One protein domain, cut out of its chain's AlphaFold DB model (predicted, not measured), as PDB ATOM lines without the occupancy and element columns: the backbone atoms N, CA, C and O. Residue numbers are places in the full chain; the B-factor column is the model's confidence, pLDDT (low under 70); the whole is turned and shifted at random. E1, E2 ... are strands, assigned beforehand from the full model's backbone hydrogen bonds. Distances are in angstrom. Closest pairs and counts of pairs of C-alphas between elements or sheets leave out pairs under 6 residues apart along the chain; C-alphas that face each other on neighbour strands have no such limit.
ATOM      1  N   TYR A   4     157.565 215.796 181.129       89.69
ATOM      2  CA  TYR A   4     158.093 215.307 179.871       89.69
ATOM      3  C   TYR A   4     159.139 214.235 180.146       89.69
ATOM      4  O   TYR A   4     159.981 214.371 181.039       89.69
ATOM      5  N   TYR A   5     159.077 213.156 179.379       92.38
ATOM      6  CA  TYR A   5     159.985 212.028 179.515       92.38
ATOM      7  C   TYR A   5     160.897 211.968 178.302       92.38
ATOM      8  O   TYR A   5     160.424 211.751 177.196       92.38
ATOM      9  N   TYR A   6     162.199 212.101 178.509       93.50
ATOM     10  CA  TYR A   6     163.204 211.933 177.467       93.50
ATOM     11  C   TYR A   6     163.892 210.584 177.633       93.50
ATOM     12  O   TYR A   6     164.417 210.282 178.705       93.50
ATOM     13  N   VAL A   7     163.872 209.753 176.596       94.69
ATOM     14  CA  VAL A   7     164.321 208.359 176.657       94.69
ATOM     15  C   VAL A   7     165.486 208.125 175.706       94.69
ATOM     16  O   VAL A   7     165.423 208.476 174.529       94.69
ATOM     17  N   CYS A   8     166.542 207.488 176.209       94.88
ATOM     18  CA  CYS A   8     167.649 207.026 175.378       94.88
ATOM     19  C   CYS A   8     167.206 205.800 174.560       94.88
ATOM     20  O   CYS A   8     166.818 204.792 175.162       94.88
ATOM     21  N   PRO A   9     167.314 205.816 173.217       92.88
ATOM     22  CA  PRO A   9     166.947 204.666 172.386       92.88
ATOM     23  C   PRO A   9     167.874 203.461 172.556       92.88
ATOM     24  O   PRO A   9     167.499 202.348 172.197       92.88
ATOM     25  N   VAL A  10     169.088 203.677 173.071       93.12
ATOM     26  CA  VAL A  10     170.123 202.642 173.169       93.12
ATOM     27  C   VAL A  10     170.039 201.895 174.495       93.12
ATOM     28  O   VAL A  10     169.953 200.670 174.507       93.12
ATOM     29  N   CYS A  11     170.069 202.612 175.622       92.88
ATOM     30  CA  CYS A  11     170.117 201.982 176.946       92.88
ATOM     31  C   CYS A  11     168.783 202.001 177.707       92.88
ATOM     32  O   CYS A  11     168.655 201.324 178.730       92.88
ATOM     33  N   GLY A  12     167.791 202.759 177.227       91.94
ATOM     34  CA  GLY A  12     166.489 202.898 177.881       91.94
ATOM     35  C   GLY A  12     166.484 203.816 179.109       91.94
ATOM     36  O   GLY A  12     165.513 203.807 179.861       91.94
ATOM     37  N   PHE A  13     167.548 204.593 179.333       94.50
ATOM     38  CA  PHE A  13     167.581 205.628 180.370       94.50
ATOM     39  C   PHE A  13     166.449 206.644 180.163       94.50
ATOM     40  O   PHE A  13     166.173 207.026 179.028       94.50
ATOM     41  N   VAL A  14     165.818 207.090 181.254       94.06
ATOM     42  CA  VAL A  14     164.698 208.042 181.230       94.06
ATOM     43  C   VAL A  14     165.040 209.275 182.060       94.06
ATOM     44  O   VAL A  14     165.216 209.182 183.276       94.06
ATOM     45  N   HIS A  15     165.065 210.436 181.413       92.62
ATOM     46  CA  HIS A  15     165.118 211.736 182.065       92.62
ATOM     47  C   HIS A  15     163.708 212.305 182.218       92.62
ATOM     48  O   HIS A  15     162.930 212.312 181.266       92.62
ATOM     49  N   GLN A  16     163.372 212.763 183.421       91.69
ATOM     50  CA  GLN A  16     162.068 213.347 183.730       91.69
ATOM     51  C   GLN A  16     162.248 214.851 183.876       91.69
ATOM     52  O   GLN A  16     162.950 215.300 184.785       91.69
ATOM     53  N   VAL A  17     161.611 215.612 182.996       89.44
ATOM     54  CA  VAL A  17     161.667 217.072 182.991       89.44
ATOM     55  C   VAL A  17     160.295 217.597 183.384       89.44
ATOM     56  O   VAL A  17     159.313 217.311 182.699       89.44
ATOM     57  N   PRO A  18     160.173 218.352 184.483       88.69
ATOM     58  CA  PRO A  18     158.908 218.984 184.807       88.69
ATOM     59  C   PRO A  18     158.475 219.959 183.716       88.69
ATOM     60  O   PRO A  18     159.280 220.757 183.248       88.69
ATOM     61  N   ALA A  19     157.196 219.948 183.342       85.38
ATOM     62  CA  ALA A  19     156.715 220.756 182.221       85.38
ATOM     63  C   ALA A  19     156.908 222.268 182.417       85.38
ATOM     64  O   ALA A  19     157.000 222.990 181.441       85.38
ATOM     65  N   TYR A  20     157.022 222.742 183.663       83.19
ATOM     66  CA  TYR A  20     157.311 224.147 183.976       83.19
ATOM     67  C   TYR A  20     158.791 224.540 183.790       83.19
ATOM     68  O   TYR A  20     159.137 225.701 183.996       83.19
ATOM     69  N   TRP A  21     159.669 223.579 183.479       83.94
ATOM     70  CA  TRP A  21     161.065 223.813 183.083       83.94
ATOM     71  C   TRP A  21     161.245 223.867 181.569       83.94
ATOM     72  O   TRP A  21     162.206 224.475 181.106       83.94
ATOM     73  N   CYS A  22     160.341 223.248 180.813       74.56
ATOM     74  CA  CYS A  22     160.246 223.477 179.382       74.56
ATOM     75  C   CYS A  22     159.440 224.758 179.147       74.56
ATOM     76  O   CYS A  22     158.519 225.073 179.903       74.56
ATOM     77  N   ASP A  23     159.782 225.500 178.096       74.44
ATOM     78  CA  ASP A  23     158.923 226.569 177.595       74.44
ATOM     79  C   ASP A  23     157.581 225.984 177.092       74.44
ATOM     80  O   ASP A  23     157.214 224.840 177.358       74.44
ATOM     81  N   PHE A  24     156.814 226.765 176.331       68.44
ATOM     82  CA  PHE A  24     155.496 226.381 175.810       68.44
ATOM     83  C   PHE A  24     155.469 225.038 175.042       68.44
ATOM     84  O   PHE A  24     154.399 224.449 174.902       68.44
ATOM     85  N   SER A  25     156.619 224.550 174.555       78.06
ATOM     86  CA  SER A  25     156.770 223.239 173.921       78.06
ATOM     87  C   SER A  25     158.095 222.588 174.333       78.06
ATOM     88  O   SER A  25     159.129 223.254 174.248       78.06
ATOM     89  N   PRO A  26     158.104 221.307 174.737       83.62
ATOM     90  CA  PRO A  26     159.337 220.534 174.855       83.62
ATOM     91  C   PRO A  26     159.963 220.334 173.467       83.62
ATOM     92  O   PRO A  26     159.253 220.280 172.462       83.62
ATOM     93  N   GLU A  27     161.287 220.222 173.414       88.94
ATOM     94  CA  GLU A  27     161.992 219.808 172.198       88.94
ATOM     95  C   GLU A  27     161.836 218.297 171.986       88.94
ATOM     96  O   GLU A  27     161.781 217.544 172.959       88.94
ATOM     97  N   ASP A  28     161.813 217.842 170.732       90.75
ATOM     98  CA  ASP A  28     161.684 216.414 170.396       90.75
ATOM     99  C   ASP A  28     162.913 215.595 170.817       90.75
ATOM    100  O   ASP A  28     162.833 214.386 171.040       90.75
ATOM    101  N   THR A  29     164.070 216.247 170.931       91.88
ATOM    102  CA  THR A  29     165.344 215.626 171.296       91.88
ATOM    103  C   THR A  29     166.111 216.496 172.278       91.88
ATOM    104  O   THR A  29     166.065 217.715 172.175       91.88
ATOM    105  N   MET A  30     166.858 215.877 173.186       91.19
ATOM    106  CA  MET A  30     167.707 216.547 174.170       91.19
ATOM    107  C   MET A  30     169.066 215.855 174.238       91.19
ATOM    108  O   MET A  30     169.126 214.633 174.352       91.19
ATOM    109  N   GLU A  31     170.157 216.618 174.233       93.62
ATOM    110  CA  GLU A  31     171.494 216.074 174.477       93.62
ATOM    111  C   GLU A  31     171.798 216.035 175.980       93.62
ATOM    112  O   GLU A  31     171.831 217.066 176.653       93.62
ATOM    113  N   MET A  32     172.032 214.840 176.521       93.00
ATOM    114  CA  MET A  32     172.435 214.641 177.908       93.00
ATOM    115  C   MET A  32     173.305 213.389 178.073       93.00
ATOM    116  O   MET A  32     172.905 212.271 177.731       93.00
ATOM    117  N   GLU A  33     174.479 213.562 178.682       94.62
ATOM    118  CA  GLU A  33     175.280 212.433 179.156       94.62
ATOM    119  C   GLU A  33     174.541 211.720 180.297       94.62
ATOM    120  O   GLU A  33     174.048 212.345 181.239       94.62
ATOM    121  N   HIS A  34     174.442 210.398 180.208       93.81
ATOM    122  CA  HIS A  34     173.722 209.596 181.185       93.81
ATOM    123  C   HIS A  34     174.380 208.237 181.396       93.81
ATOM    124  O   HIS A  34     175.121 207.719 180.557       93.81
ATOM    125  N   LEU A  35     174.076 207.638 182.545       94.56
ATOM    126  CA  LEU A  35     174.546 206.308 182.895       94.56
ATOM    127  C   LEU A  35     173.655 205.250 182.239       94.56
ATOM    128  O   LEU A  35     172.433 205.259 182.417       94.56
ATOM    129  N   ASN A  36     174.261 204.296 181.537       93.12
ATOM    130  CA  ASN A  36     173.561 203.089 181.126       93.12
ATOM    131  C   ASN A  36     173.310 202.224 182.368       93.12
ATOM    132  O   ASN A  36     174.224 201.611 182.916       93.12
ATOM    133  N   LEU A  37     172.051 202.148 182.802       89.06
ATOM    134  CA  LEU A  37     171.663 201.419 184.014       89.06
ATOM    135  C   LEU A  37     171.866 199.898 183.911       89.06
ATOM    136  O   LEU A  37     171.858 199.219 184.935       89.06
ATOM    137  N   GLN A  38     172.043 199.356 182.703       90.75
ATOM    138  CA  GLN A  38     172.276 197.928 182.485       90.75
ATOM    139  C   GLN A  38     173.758 197.563 182.600       90.75
ATOM    140  O   GLN A  38     174.087 196.525 183.170       90.75
ATOM    141  N   THR A  39     174.652 198.402 182.065       91.88
ATOM    142  CA  THR A  39     176.105 198.152 182.087       91.88
ATOM    143  C   THR A  39     176.818 198.852 183.243       91.88
ATOM    144  O   THR A  39     177.929 198.469 183.578       91.88
ATOM    145  N   MET A  40     176.171 199.835 183.878       92.12
ATOM    146  CA  MET A  40     176.757 200.746 184.873       92.12
ATOM    147  C   MET A  40     177.931 201.586 184.346       92.12
ATOM    148  O   MET A  40     178.717 202.108 185.132       92.12
ATOM    149  N   ASP A  41     178.006 201.763 183.027       93.19
ATOM    150  CA  ASP A  41     178.978 202.624 182.349       93.19
ATOM    151  C   ASP A  41     178.279 203.835 181.719       93.19
ATOM    152  O   ASP A  41     177.058 203.843 181.529       93.19
ATOM    153  N   ILE A  42     179.049 204.867 181.373       93.00
ATOM    154  CA  ILE A  42     178.534 206.029 180.635       93.00
ATOM    155  C   ILE A  42     178.028 205.576 179.260       93.00
ATOM    156  O   ILE A  42     178.711 204.840 178.542       93.00
ATOM    157  N   CYS A  43     176.811 205.989 178.901       92.75
ATOM    158  CA  CYS A  43     176.248 205.666 177.598       92.75
ATOM    159  C   CYS A  43     176.997 206.428 176.498       92.75
ATOM    160  O   CYS A  43     177.250 207.621 176.623       92.75
ATOM    161  N   GLY A  44     177.335 205.737 175.405       92.62
ATOM    162  CA  GLY A  44     177.933 206.374 174.227       92.62
ATOM    163  C   GLY A  44     176.935 207.174 173.385       92.62
ATOM    164  O   GLY A  44     177.353 207.915 172.505       92.62
ATOM    165  N   GLU A  45     175.633 207.013 173.645       93.94
ATOM    166  CA  GLU A  45     174.579 207.840 173.066       93.94
ATOM    167  C   GLU A  45     174.247 208.967 174.039       93.94
ATOM    168  O   GLU A  45     173.977 208.712 175.213       93.94
ATOM    169  N   THR A  46     174.246 210.203 173.554       94.31
ATOM    170  CA  THR A  46     173.891 211.389 174.344       94.31
ATOM    171  C   THR A  46     172.523 211.933 173.962       94.31
ATOM    172  O   THR A  46     171.972 212.745 174.698       94.31
ATOM    173  N   SER A  47     171.946 211.486 172.848       94.88
ATOM    174  CA  SER A  47     170.656 211.963 172.358       94.88
ATOM    175  C   SER A  47     169.514 211.217 173.040       94.88
ATOM    176  O   SER A  47     169.339 210.005 172.884       94.88
ATOM    177  N   LEU A  48     168.702 211.949 173.791       94.62
ATOM    178  CA  LEU A  48     167.455 211.470 174.364       94.62
ATOM    179  C   LEU A  48     166.289 211.961 173.514       94.62
ATOM    180  O   LEU A  48     166.268 213.117 173.106       94.62
ATOM    181  N   MET A  49     165.303 211.104 173.277       94.38
ATOM    182  CA  MET A  49     164.116 211.453 172.499       94.38
ATOM    183  C   MET A  49     162.926 211.657 173.422       94.38
ATOM    184  O   MET A  49     162.701 210.852 174.330       94.38
ATOM    185  N   LEU A  50     162.159 212.716 173.185       93.25
ATOM    186  CA  LEU A  50     160.904 212.944 173.870       93.25
ATOM    187  C   LEU A  50     159.982 211.756 173.599       93.25
ATOM    188  O   LEU A  50     159.676 211.399 172.462       93.25
ATOM    189  N   LYS A  51     159.540 211.118 174.670       89.94
ATOM    190  CA  LYS A  51     158.491 210.122 174.620       89.94
ATOM    191  C   LYS A  51     157.185 210.891 174.535       89.94
ATOM    192  O   LYS A  51     156.774 211.486 175.529       89.94
ATOM    193  N   GLU A  52     156.576 210.896 173.352       73.19
ATOM    194  CA  GLU A  52     155.242 211.455 173.148       73.19
ATOM    195  C   GLU A  52     154.301 210.850 174.196       73.19
ATOM    196  O   GLU A  52     154.022 209.646 174.197       73.19
TER     197      GLU A  52
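AT A GLANCE: This is residues 4 to 52 of the 56 residues of an uncharacterized protein of Anaerotalea alkaliphila (UniProt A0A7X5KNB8). What shape is this? It has little regular structure: a small sheet of four short strands curls like part of a barrel, and loops at both ends, residues 19 to 28 and 32 to 46, lengthen it into a rod. What makes it up? The printed part has 49 residues, no named helix and E1 to E4 in chain order, 17 residues in all; the class is all strand. The antiparallel sheet runs E2 E1 E4 E3. How large? It is compact, with a radius of gyration of the C-alphas of 11.0 A and spans of 35 by 16 by 15 A.

HOW THE PARTS SIT: How do the inner strands pair? E1, residues 4 to 7, and E4, residues 47 to 51, are antiparallel at 132 degrees; N 7 and O 49, 2.8 A, are within hydrogen-bond range. What of the edge strands? E2, residues 14 to 18, forms a hairpin with E1, with N 6 and O 15 at 2.9 A. E3, residues 29 to 31, forms one with E4, with N 30 and O 48 at 2.8 A.

IN THESE COORDINATES: Where does E1 begin? C-alpha 4 is at (158.093, 215.307, 179.871). Where does E4 end? C-alpha 51 is at (158.491, 210.122, 174.620); E4 measures 12.5 A and E2 12.9 A.

THE WHOLE: Is it continuous? The printed part has no cut; the link E3 to E4 is long. Where is confidence low? Residue 24 is under 70.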